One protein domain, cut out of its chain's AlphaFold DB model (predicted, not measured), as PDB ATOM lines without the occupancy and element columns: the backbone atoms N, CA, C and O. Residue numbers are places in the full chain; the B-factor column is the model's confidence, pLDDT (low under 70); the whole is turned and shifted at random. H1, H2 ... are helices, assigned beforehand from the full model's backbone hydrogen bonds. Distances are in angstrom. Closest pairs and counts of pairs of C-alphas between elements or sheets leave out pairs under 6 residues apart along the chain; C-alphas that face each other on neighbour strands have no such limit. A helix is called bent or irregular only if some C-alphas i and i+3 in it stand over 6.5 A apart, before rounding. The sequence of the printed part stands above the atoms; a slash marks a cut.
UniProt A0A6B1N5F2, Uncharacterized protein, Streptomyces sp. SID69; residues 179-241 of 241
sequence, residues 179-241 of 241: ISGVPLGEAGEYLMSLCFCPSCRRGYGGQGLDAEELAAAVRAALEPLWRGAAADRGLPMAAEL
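What this domain is: This is residues 179 to 241 of the 241 residues of an uncharacterized protein of Streptomyces sp. SID69 (UniProt A0A6B1N5F2). The chain makes a long, narrow loop: H1 and the longer H3 form its two sides and run opposite ways, and H2 crosses one end. At the other end the unnamed stretch after H3 turns back toward the beginning of H1. The printed part has 63 residues with three named helices, H1, H2 and H3 in that order, and no named strand; the class is all helix. It is only just loose, close to compact, with a radius of gyration of the C-alphas of 13.0 A, and only just elongated, spanning 37 by 24 by 16 A.

How they stand to each other: Look first at H1, residues 185 to 193, and then at H2, residues 198 to 206; these two are apart. H3, residues 211 to 226, touches H2 only at the corner by their link, with residue 211 alone; the closest C-alphas, those of Arg 201 and Ala 211, are 5.3 A apart. The lines of H2 and H3 are only just about perpendicular, at 71 degrees. With residues 218 to 222 alone, H3 only just touches H1, with 3 pairs of C-alphas within 8 A; the closest are those of Leu 191 and Val 218, 6.1 A apart. H1 and H3 run opposite ways at a steep tilt of 39 degrees. In H1 and H2 every O i to N i+4 pair is within hydrogen-bond range; in H3, 9 of 12 are.

Where its parts are: Find C-alpha 185 at (13.081, 25.916, 50.676); from there H1 runs 12.3 A to C-alpha 193. H2 covers 12.4 A. H3 begins at C-alpha 211, (33.156, 37.664, 48.966), and runs 22.1 A to C-alpha 226 at (11.320, 38.457, 51.954). It has a kink of 25 degrees near residue 220 and is irregular: C-alphas 221 and 224 are 7.1 A apart.

The domain as a whole: The two C-alphas farthest apart, those of Gly 206 and Asp 232, are 37.1 A apart. The printed part has no cut, and both links are tight. Residues 227 to 241 hold no named element; within them, residues 238 to 241 are under pLDDT 70.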
ATOM      1  N   ILE A 179      11.493  29.794  63.222       87.88
ATOM      2  CA  ILE A 179      11.845  30.001  61.812       87.88
ATOM      3  C   ILE A 179      10.924  29.231  60.858       87.88
ATOM      4  O   ILE A 179      10.763  29.630  59.713       87.88
ATOM      5  N   SER A 180      10.227  28.195  61.346       84.81
ATOM      6  CA  SER A 180       9.340  27.339  60.542       84.81
ATOM      7  C   SER A 180       8.087  28.040  59.997       84.81
ATOM      8  O   SER A 180       7.338  27.440  59.235       84.81
ATOM      9  N   GLY A 181       7.818  29.283  60.413       86.69
ATOM     10  CA  GLY A 181       6.720  30.091  59.878       86.69
ATOM     11  C   GLY A 181       7.002  30.675  58.490       86.69
ATOM     12  O   GLY A 181       6.074  31.162  57.853       86.69
ATOM     13  N   VAL A 182       8.257  30.632  58.025       87.50
ATOM     14  CA  VAL A 182       8.659  31.101  56.695       87.50
ATOM     15  C   VAL A 182       9.288  29.930  55.932       87.50
ATOM     16  O   VAL A 182      10.372  29.485  56.309       87.50
ATOM     17  N   PRO A 183       8.642  29.409  54.873       89.62
ATOM     18  CA  PRO A 183       9.198  28.323  54.076       89.62
ATOM     19  C   PRO A 183      10.341  28.858  53.206       89.62
ATOM     20  O   PRO A 183      10.113  29.515  52.194       89.62
ATOM     21  N   LEU A 184      11.587  28.597  53.608       92.19
ATOM     22  CA  LEU A 184      12.768  29.051  52.865       92.19
ATOM     23  C   LEU A 184      13.053  28.193  51.625       92.19
ATOM     24  O   LEU A 184      13.583  28.701  50.635       92.19
ATOM     25  N   GLY A 185      12.671  26.914  51.664       91.88
ATOM     26  CA  GLY A 185      13.081  25.916  50.676       91.88
ATOM     27  C   GLY A 185      14.568  25.573  50.798       91.88
ATOM     28  O   GLY A 185      15.331  26.270  51.469       91.88
ATOM     29  N   GLU A 186      14.994  24.498  50.140       91.56
ATOM     30  CA  GLU A 186      16.362  23.973  50.256       91.56
ATOM     31  C   GLU A 186      17.427  25.006  49.858       91.56
ATOM     32  O   GLU A 186      18.423  25.189  50.561       91.56
ATOM     33  N   ALA A 187      17.198  25.748  48.767       93.62
ATOM     34  CA  ALA A 187      18.136  26.779  48.338       93.62
ATOM     35  C   ALA A 187      18.163  27.959  49.318       93.62
ATOM     36  O   ALA A 187      19.236  28.488  49.604       93.62
ATOM     37  N   GLY A 188      17.015  28.353  49.878       95.06
ATOM     38  CA  GLY A 188      16.952  29.414  50.882       95.06
ATOM     39  C   GLY A 188      17.688  29.037  52.168       95.06
ATOM     40  O   GLY A 188      18.478  29.829  52.684       95.06
ATOM     41  N   GLU A 189      17.496  27.809  52.653       94.69
ATOM     42  CA  GLU A 189      18.206  27.264  53.816       94.69
ATOM     43  C   GLU A 189      19.721  27.206  53.595       94.69
ATOM     44  O   GLU A 189      20.494  27.622  54.467       94.69
ATOM     45  N   TYR A 190      20.154  26.743  52.420       95.75
ATOM     46  CA  TYR A 190      21.564  26.714  52.041       95.75
ATOM     47  C   TYR A 190      22.169  28.122  51.995       95.75
ATOM     48  O   TYR A 190      23.190  28.383  52.634       95.75
ATOM     49  N   LEU A 191      21.516  29.051  51.292       97.12
ATOM     50  CA  LEU A 191      21.968  30.435  51.131       97.12
ATOM     51  C   LEU A 191      22.053  31.175  52.472       97.12
ATOM     52  O   LEU A 191      23.029  31.883  52.724       97.12
ATOM     53  N   MET A 192      21.085  30.958  53.367       96.94
ATOM     54  CA  MET A 192      21.122  31.490  54.732       96.94
ATOM     55  C   MET A 192      22.238  30.876  55.586       96.94
ATOM     56  O   MET A 192      22.685  31.494  56.548       96.94
ATOM     57  N   SER A 193      22.720  29.685  55.234       97.00
ATOM     58  CA  SER A 193      23.762  28.964  55.975       97.00
ATOM     59  C   SER A 193      25.189  29.286  55.523       97.00
ATOM     60  O   SER A 193      26.145  28.898  56.201       97.00
ATOM     61  N   LEU A 194      25.367  30.005  54.410       97.69
ATOM     62  CA  LEU A 194      26.687  30.428  53.944       97.69
ATOM     63  C   LEU A 194      27.338  31.404  54.929       97.69
ATOM     64  O   LEU A 194      26.706  32.331  55.433       97.69
ATOM     65  N   CYS A 195      28.632  31.210  55.184       98.38
ATOM     66  CA  CYS A 195      29.372  31.982  56.172       98.38
ATOM     67  C   CYS A 195      30.267  33.042  55.518       98.38
ATOM     68  O   CYS A 195      31.151  32.725  54.732       98.38
ATOM     69  N   PHE A 196      30.122  34.290  55.945       98.38
ATOM     70  CA  PHE A 196      30.880  35.464  55.522       98.38
ATOM     71  C   PHE A 196      31.710  36.047  56.676       98.38
ATOM     72  O   PHE A 196      31.978  37.250  56.722       98.38
ATOM     73  N   CYS A 197      32.155  35.213  57.626       98.06
ATOM     74  CA  CYS A 197      33.154  35.633  58.613       98.06
ATOM     75  C   CYS A 197      34.508  35.929  57.927       98.06
ATOM     76  O   CYS A 197      34.736  35.475  56.800       98.06
ATOM     77  N   PRO A 198      35.454  36.637  58.580       97.88
ATOM     78  CA  PRO A 198      36.733  36.992  57.956       97.88
ATOM     79  C   PRO A 198      37.504  35.800  57.369       97.88
ATOM     80  O   PRO A 198      38.117  35.928  56.312       97.88
ATOM     81  N   SER A 199      37.460  34.634  58.021       98.12
ATOM     82  CA  SER A 199      38.127  33.424  57.523       98.12
ATOM     83  C   SER A 199      37.455  32.851  56.277       98.12
ATOM     84  O   SER A 199      38.158  32.522  55.327       98.12
ATOM     85  N   CYS A 200      36.121  32.785  56.234       98.19
ATOM     86  CA  CYS A 200      35.415  32.314  55.040       98.19
ATOM     87  C   CYS A 200      35.555  33.287  53.866       98.19
ATOM     88  O   CYS A 200      35.767  32.841  52.747       98.19
ATOM     89  N   ARG A 201      35.552  34.603  54.118       98.50
ATOM     90  CA  ARG A 201      35.813  35.630  53.092       98.50
ATOM     91  C   ARG A 201      37.179  35.447  52.431       98.50
ATOM     92  O   ARG A 201      37.277  35.461  51.210       98.50
ATOM     93  N   ARG A 202      38.225  35.207  53.232       98.44
ATOM     94  CA  ARG A 202      39.549  34.833  52.705       98.44
ATOM     95  C   ARG A 202      39.514  33.498  51.959       98.44
ATOM     96  O   ARG A 202      40.169  33.373  50.934       98.44
ATOM     97  N   GLY A 203      38.746  32.527  52.458       97.75
ATOM     98  CA  GLY A 203      38.530  31.240  51.797       97.75
ATOM     99  C   GLY A 203      37.942  31.387  50.392       97.75
ATOM    100  O   GLY A 203      38.487  30.814  49.456       97.75
ATOM    101  N   TYR A 204      36.901  32.210  50.230       98.25
ATOM    102  CA  TYR A 204      36.312  32.540  48.929       98.25
ATOM    103  C   TYR A 204      37.328  33.206  47.996       98.25
ATOM    104  O   TYR A 204      37.501  32.749  46.868       98.25
ATOM    105  N   GLY A 205      38.084  34.194  48.490       98.25
ATOM    106  CA  GLY A 205      39.154  34.830  47.713       98.25
ATOM    107  C   GLY A 205      40.230  33.843  47.248       98.25
ATOM    108  O   GLY A 205      40.689  33.912  46.112       98.25
ATOM    109  N   GLY A 206      40.574  32.854  48.081       98.06
ATOM    110  CA  GLY A 206      41.479  31.761  47.714       98.06
ATOM    111  C   GLY A 206      40.937  30.822  46.626       98.06
ATOM    112  O   GLY A 206      41.714  30.085  46.029       98.06
ATOM    113  N   GLN A 207      39.628  30.855  46.358       97.62
ATOM    114  CA  GLN A 207      38.968  30.155  45.251       97.62
ATOM    115  C   GLN A 207      38.662  31.087  44.062       97.62
ATOM    116  O   GLN A 207      37.953  30.690  43.143       97.62
ATOM    117  N   GLY A 208      39.173  32.324  44.068       98.00
ATOM    118  CA  GLY A 208      38.941  33.302  43.002       98.00
ATOM    119  C   GLY A 208      37.563  33.971  43.035       98.00
ATOM    120  O   GLY A 208      37.150  34.535  42.028       98.00
ATOM    121  N   LEU A 209      36.851  33.910  44.165       98.00
ATOM    122  CA  LEU A 209      35.545  34.549  44.348       98.00
ATOM    123  C   LEU A 209      35.679  35.839  45.166       98.00
ATOM    124  O   LEU A 209      36.323  35.843  46.219       98.00
ATOM    125  N   ASP A 210      35.012  36.911  44.734       98.31
ATOM    126  CA  ASP A 210      34.830  38.100  45.567       98.31
ATOM    127  C   ASP A 210      33.726  37.845  46.605       98.31
ATOM    128  O   ASP A 210      32.591  37.482  46.284       98.31
ATOM    129  N   ALA A 211      34.070  37.994  47.883       97.88
ATOM    130  CA  ALA A 211      33.156  37.664  48.966       97.88
ATOM    131  C   ALA A 211      32.004  38.673  49.124       97.88
ATOM    132  O   ALA A 211      30.950  38.292  49.635       97.88
ATOM    133  N   GLU A 212      32.188  39.934  48.726       98.00
ATOM    134  CA  GLU A 212      31.123  40.940  48.749       98.00
ATOM    135  C   GLU A 212      30.159  40.752  47.582       98.00
ATOM    136  O   GLU A 212      28.946  40.799  47.788       98.00
ATOM    137  N   GLU A 213      30.676  40.464  46.385       98.44
ATOM    138  CA  GLU A 213      29.849  40.102  45.231       98.44
ATOM    139  C   GLU A 213      29.039  38.835  45.518       98.44
ATOM    140  O   GLU A 213      27.828  38.812  45.288       98.44
ATOM    141  N   LEU A 214      29.664  37.811  46.116       98.50
ATOM    142  CA  LEU A 214      28.964  36.596  46.533       98.50
ATOM    143  C   LEU A 214      27.881  36.901  47.576       98.50
ATOM    144  O   LEU A 214      26.755  36.425  47.444       98.50
ATOM    145  N   ALA A 215      28.178  37.716  48.591       98.56
ATOM    146  CA  ALA A 215      27.182  38.098  49.591       98.56
ATOM    147  C   ALA A 215      26.016  38.877  48.958       98.56
ATOM    148  O   ALA A 215      24.858  38.648  49.305       98.56
ATOM    149  N   ALA A 216      26.299  39.773  48.008       98.62
ATOM    150  CA  ALA A 216      25.280  40.508  47.267       98.62
ATOM    151  C   ALA A 216      24.403  39.578  46.419       98.62
ATOM    152  O   ALA A 216      23.180  39.715  46.452       98.62
ATOM    153  N   ALA A 217      24.999  38.600  45.734       98.44
ATOM    154  CA  ALA A 217      24.275  37.593  44.965       98.44
ATOM    155  C   ALA A 217      23.366  36.735  45.858       98.44
ATOM    156  O   ALA A 217      22.201  36.523  45.522       98.44
ATOM    157  N   VAL A 218      23.854  36.314  47.031       98.31
ATOM    158  CA  VAL A 218      23.051  35.586  48.026       98.31
ATOM    159  C   VAL A 218      21.842  36.413  48.465       98.31
ATOM    160  O   VAL A 218      20.716  35.921  48.442       98.31
ATOM    161  N   ARG A 219      22.049  37.687  48.825       98.56
ATOM    162  CA  ARG A 219      20.950  38.570  49.244       98.56
ATOM    163  C   ARG A 219      19.938  38.803  48.122       98.56
ATOM    164  O   ARG A 219      18.742  38.783  48.388       98.56
ATOM    165  N   ALA A 220      20.404  38.984  46.886       97.50
ATOM    166  CA  ALA A 220      19.538  39.144  45.721       97.50
ATOM    167  C   ALA A 220      18.701  37.884  45.444       97.50
ATOM    168  O   ALA A 220      17.517  37.997  45.136       97.50
ATOM    169  N   ALA A 221      19.289  36.694  45.602       96.00
ATOM    170  CA  ALA A 221      18.586  35.424  45.436       96.00
ATOM    171  C   ALA A 221      17.521  35.185  46.520       96.00
ATOM    172  O   ALA A 221      16.477  34.609  46.233       96.00
ATOM    173  N   LEU A 222      17.763  35.647  47.752       95.81
ATOM    174  CA  LEU A 222      16.827  35.519  48.875       95.81
ATOM    175  C   LEU A 222      15.711  36.581  48.874       95.81
ATOM    176  O   LEU A 222      14.663  36.361  49.475       95.81
ATOM    177  N   GLU A 223      15.891  37.710  48.185       95.31
ATOM    178  CA  GLU A 223      14.940  38.833  48.166       95.31
ATOM    179  C   GLU A 223      13.475  38.449  47.841       95.31
ATOM    180  O   GLU A 223      12.570  38.973  48.499       95.31
ATOM    181  N   PRO A 224      13.178  37.527  46.897       91.94
ATOM    182  CA  PRO A 224      11.803  37.107  46.630       91.94
ATOM    183  C   PRO A 224      11.101  36.474  47.838       91.94
ATOM    184  O   PRO A 224       9.897  36.683  48.002       91.94
ATOM    185  N   LEU A 225      11.827  35.753  48.707       92.06
ATOM    186  CA  LEU A 225      11.268  35.188  49.945       92.06
ATOM    187  C   LEU A 225      10.787  36.309  50.870       92.06
ATOM    188  O   LEU A 225       9.668  36.271  51.376       92.06
ATOM    189  N   TRP A 226      11.604  37.348  51.039       92.31
ATOM    190  CA  TRP A 226      11.320  38.457  51.954       92.31
ATOM    191  C   TRP A 226      10.202  39.369  51.462       92.31
ATOM    192  O   TRP A 226       9.489  39.965  52.267       92.31
ATOM    193  N   ARG A 227      10.009  39.445  50.144       91.81
ATOM    194  CA  ARG A 227       8.887  40.166  49.529       91.81
ATOM    195  C   ARG A 227       7.589  39.361  49.476       91.81
ATOM    196  O   ARG A 227       6.589  39.896  49.007       91.81
ATOM    197  N   GLY A 228       7.596  38.095  49.905       87.19
ATOM    198  CA  GLY A 228       6.451  37.192  49.747       87.19
ATOM    199  C   GLY A 228       6.134  36.870  48.281       87.19
ATOM    200  O   GLY A 228       4.994  36.563  47.953       87.19
ATOM    201  N   ALA A 229       7.125  36.992  47.395       84.06
ATOM    202  CA  ALA A 229       7.007  36.702  45.966       84.06
ATOM    203  C   ALA A 229       7.468  35.275  45.609       84.06
ATOM    204  O   ALA A 229       7.324  34.851  44.464       84.06
ATOM    205  N   ALA A 230       8.048  34.547  46.566       78.31
ATOM    206  CA  ALA A 230       8.381  33.137  46.420       78.31
ATOM    207  C   ALA A 230       7.130  32.251  46.538       78.31
ATOM    208  O   ALA A 230       6.149  32.623  47.178       78.31
ATOM    209  N   ALA A 231       7.184  31.060  45.938       74.69
ATOM    210  CA  ALA A 231       6.139  30.056  46.103       74.69
ATOM    211  C   ALA A 231       6.013  29.622  47.574       74.69
ATOM    212  O   ALA A 231       6.988  29.671  48.323       74.69
ATOM    213  N   ASP A 232       4.856  29.075  47.953       75.44
ATOM    214  CA  ASP A 232       4.568  28.587  49.315       75.44
ATOM    215  C   ASP A 232       5.557  27.521  49.837       75.44
ATOM    216  O   ASP A 232       5.544  27.180  51.016       75.44
ATOM    217  N   ARG A 233       6.409  26.965  48.964       78.19
ATOM    218  CA  ARG A 233       7.440  25.966  49.296       78.19
ATOM    219  C   ARG A 233       8.854  26.546  49.433       78.19
ATOM    220  O   ARG A 233       9.772  25.801  49.757       78.19
ATOM    221  N   GLY A 234       9.033  27.846  49.201       83.94
ATOM    222  CA  GLY A 234      10.336  28.510  49.209       83.94
ATOM    223  C   GLY A 234      11.116  28.366  47.898       83.94
ATOM    224  O   GLY A 234      10.527  28.173  46.833       83.94
ATOM    225  N   LEU A 235      12.444  28.511  47.968       80.75
ATOM    226  CA  LEU A 235      13.341  28.436  46.810       80.75
ATOM    227  C   LEU A 235      13.789  26.983  46.542       80.75
ATOM    228  O   LEU A 235      14.405  26.380  47.430       80.75
ATOM    229  N   PRO A 236      13.531  26.425  45.343       79.31
ATOM    230  CA  PRO A 236      13.998  25.092  44.970       79.31
ATOM    231  C   PRO A 236      15.501  25.090  44.657       79.31
ATOM    232  O   PRO A 236      16.094  26.135  44.370       79.31
ATOM    233  N   MET A 237      16.128  23.912  44.685       76.31
ATOM    234  CA  MET A 237      17.517  23.765  44.238       76.31
ATOM    235  C   MET A 237      17.632  24.003  42.728       76.31
ATOM    236  O   MET A 237      16.710  23.729  41.968       76.31
ATOM    237  N   ALA A 238      18.797  24.468  42.265       65.38
ATOM    238  CA  ALA A 238      19.006  24.839  40.860       65.38
ATOM    239  C   ALA A 238      18.781  23.692  39.849       65.38
ATOM    240  O   ALA A 238      18.615  23.957  38.666       65.38
ATOM    241  N   ALA A 239      18.781  22.432  40.298       55.38
ATOM    242  CA  ALA A 239      18.476  21.265  39.468       55.38
ATOM    243  C   ALA A 239      16.965  21.053  39.222       55.38
ATOM    244  O   ALA A 239      16.597  20.174  38.447       55.38
ATOM    245  N   GLU A 240      16.107  21.831  39.886       48.59
ATOM    246  CA  GLU A 240      14.643  21.772  39.789       48.59
ATOM    247  C   GLU A 240      14.034  23.018  39.108       48.59
ATOM    248  O   GLU A 240      12.808  23.144  39.049       48.59
ATOM    249  N   LEU A 241      14.880  23.931  38.611       48.38
ATOM    250  CA  LEU A 241      14.513  25.087  37.778       48.38
ATOM    251  C   LEU A 241      14.554  24.722  36.288       48.38
ATOM    252  O   LEU A 241      13.666  25.209  35.554       48.38
TER     253      LEU A 241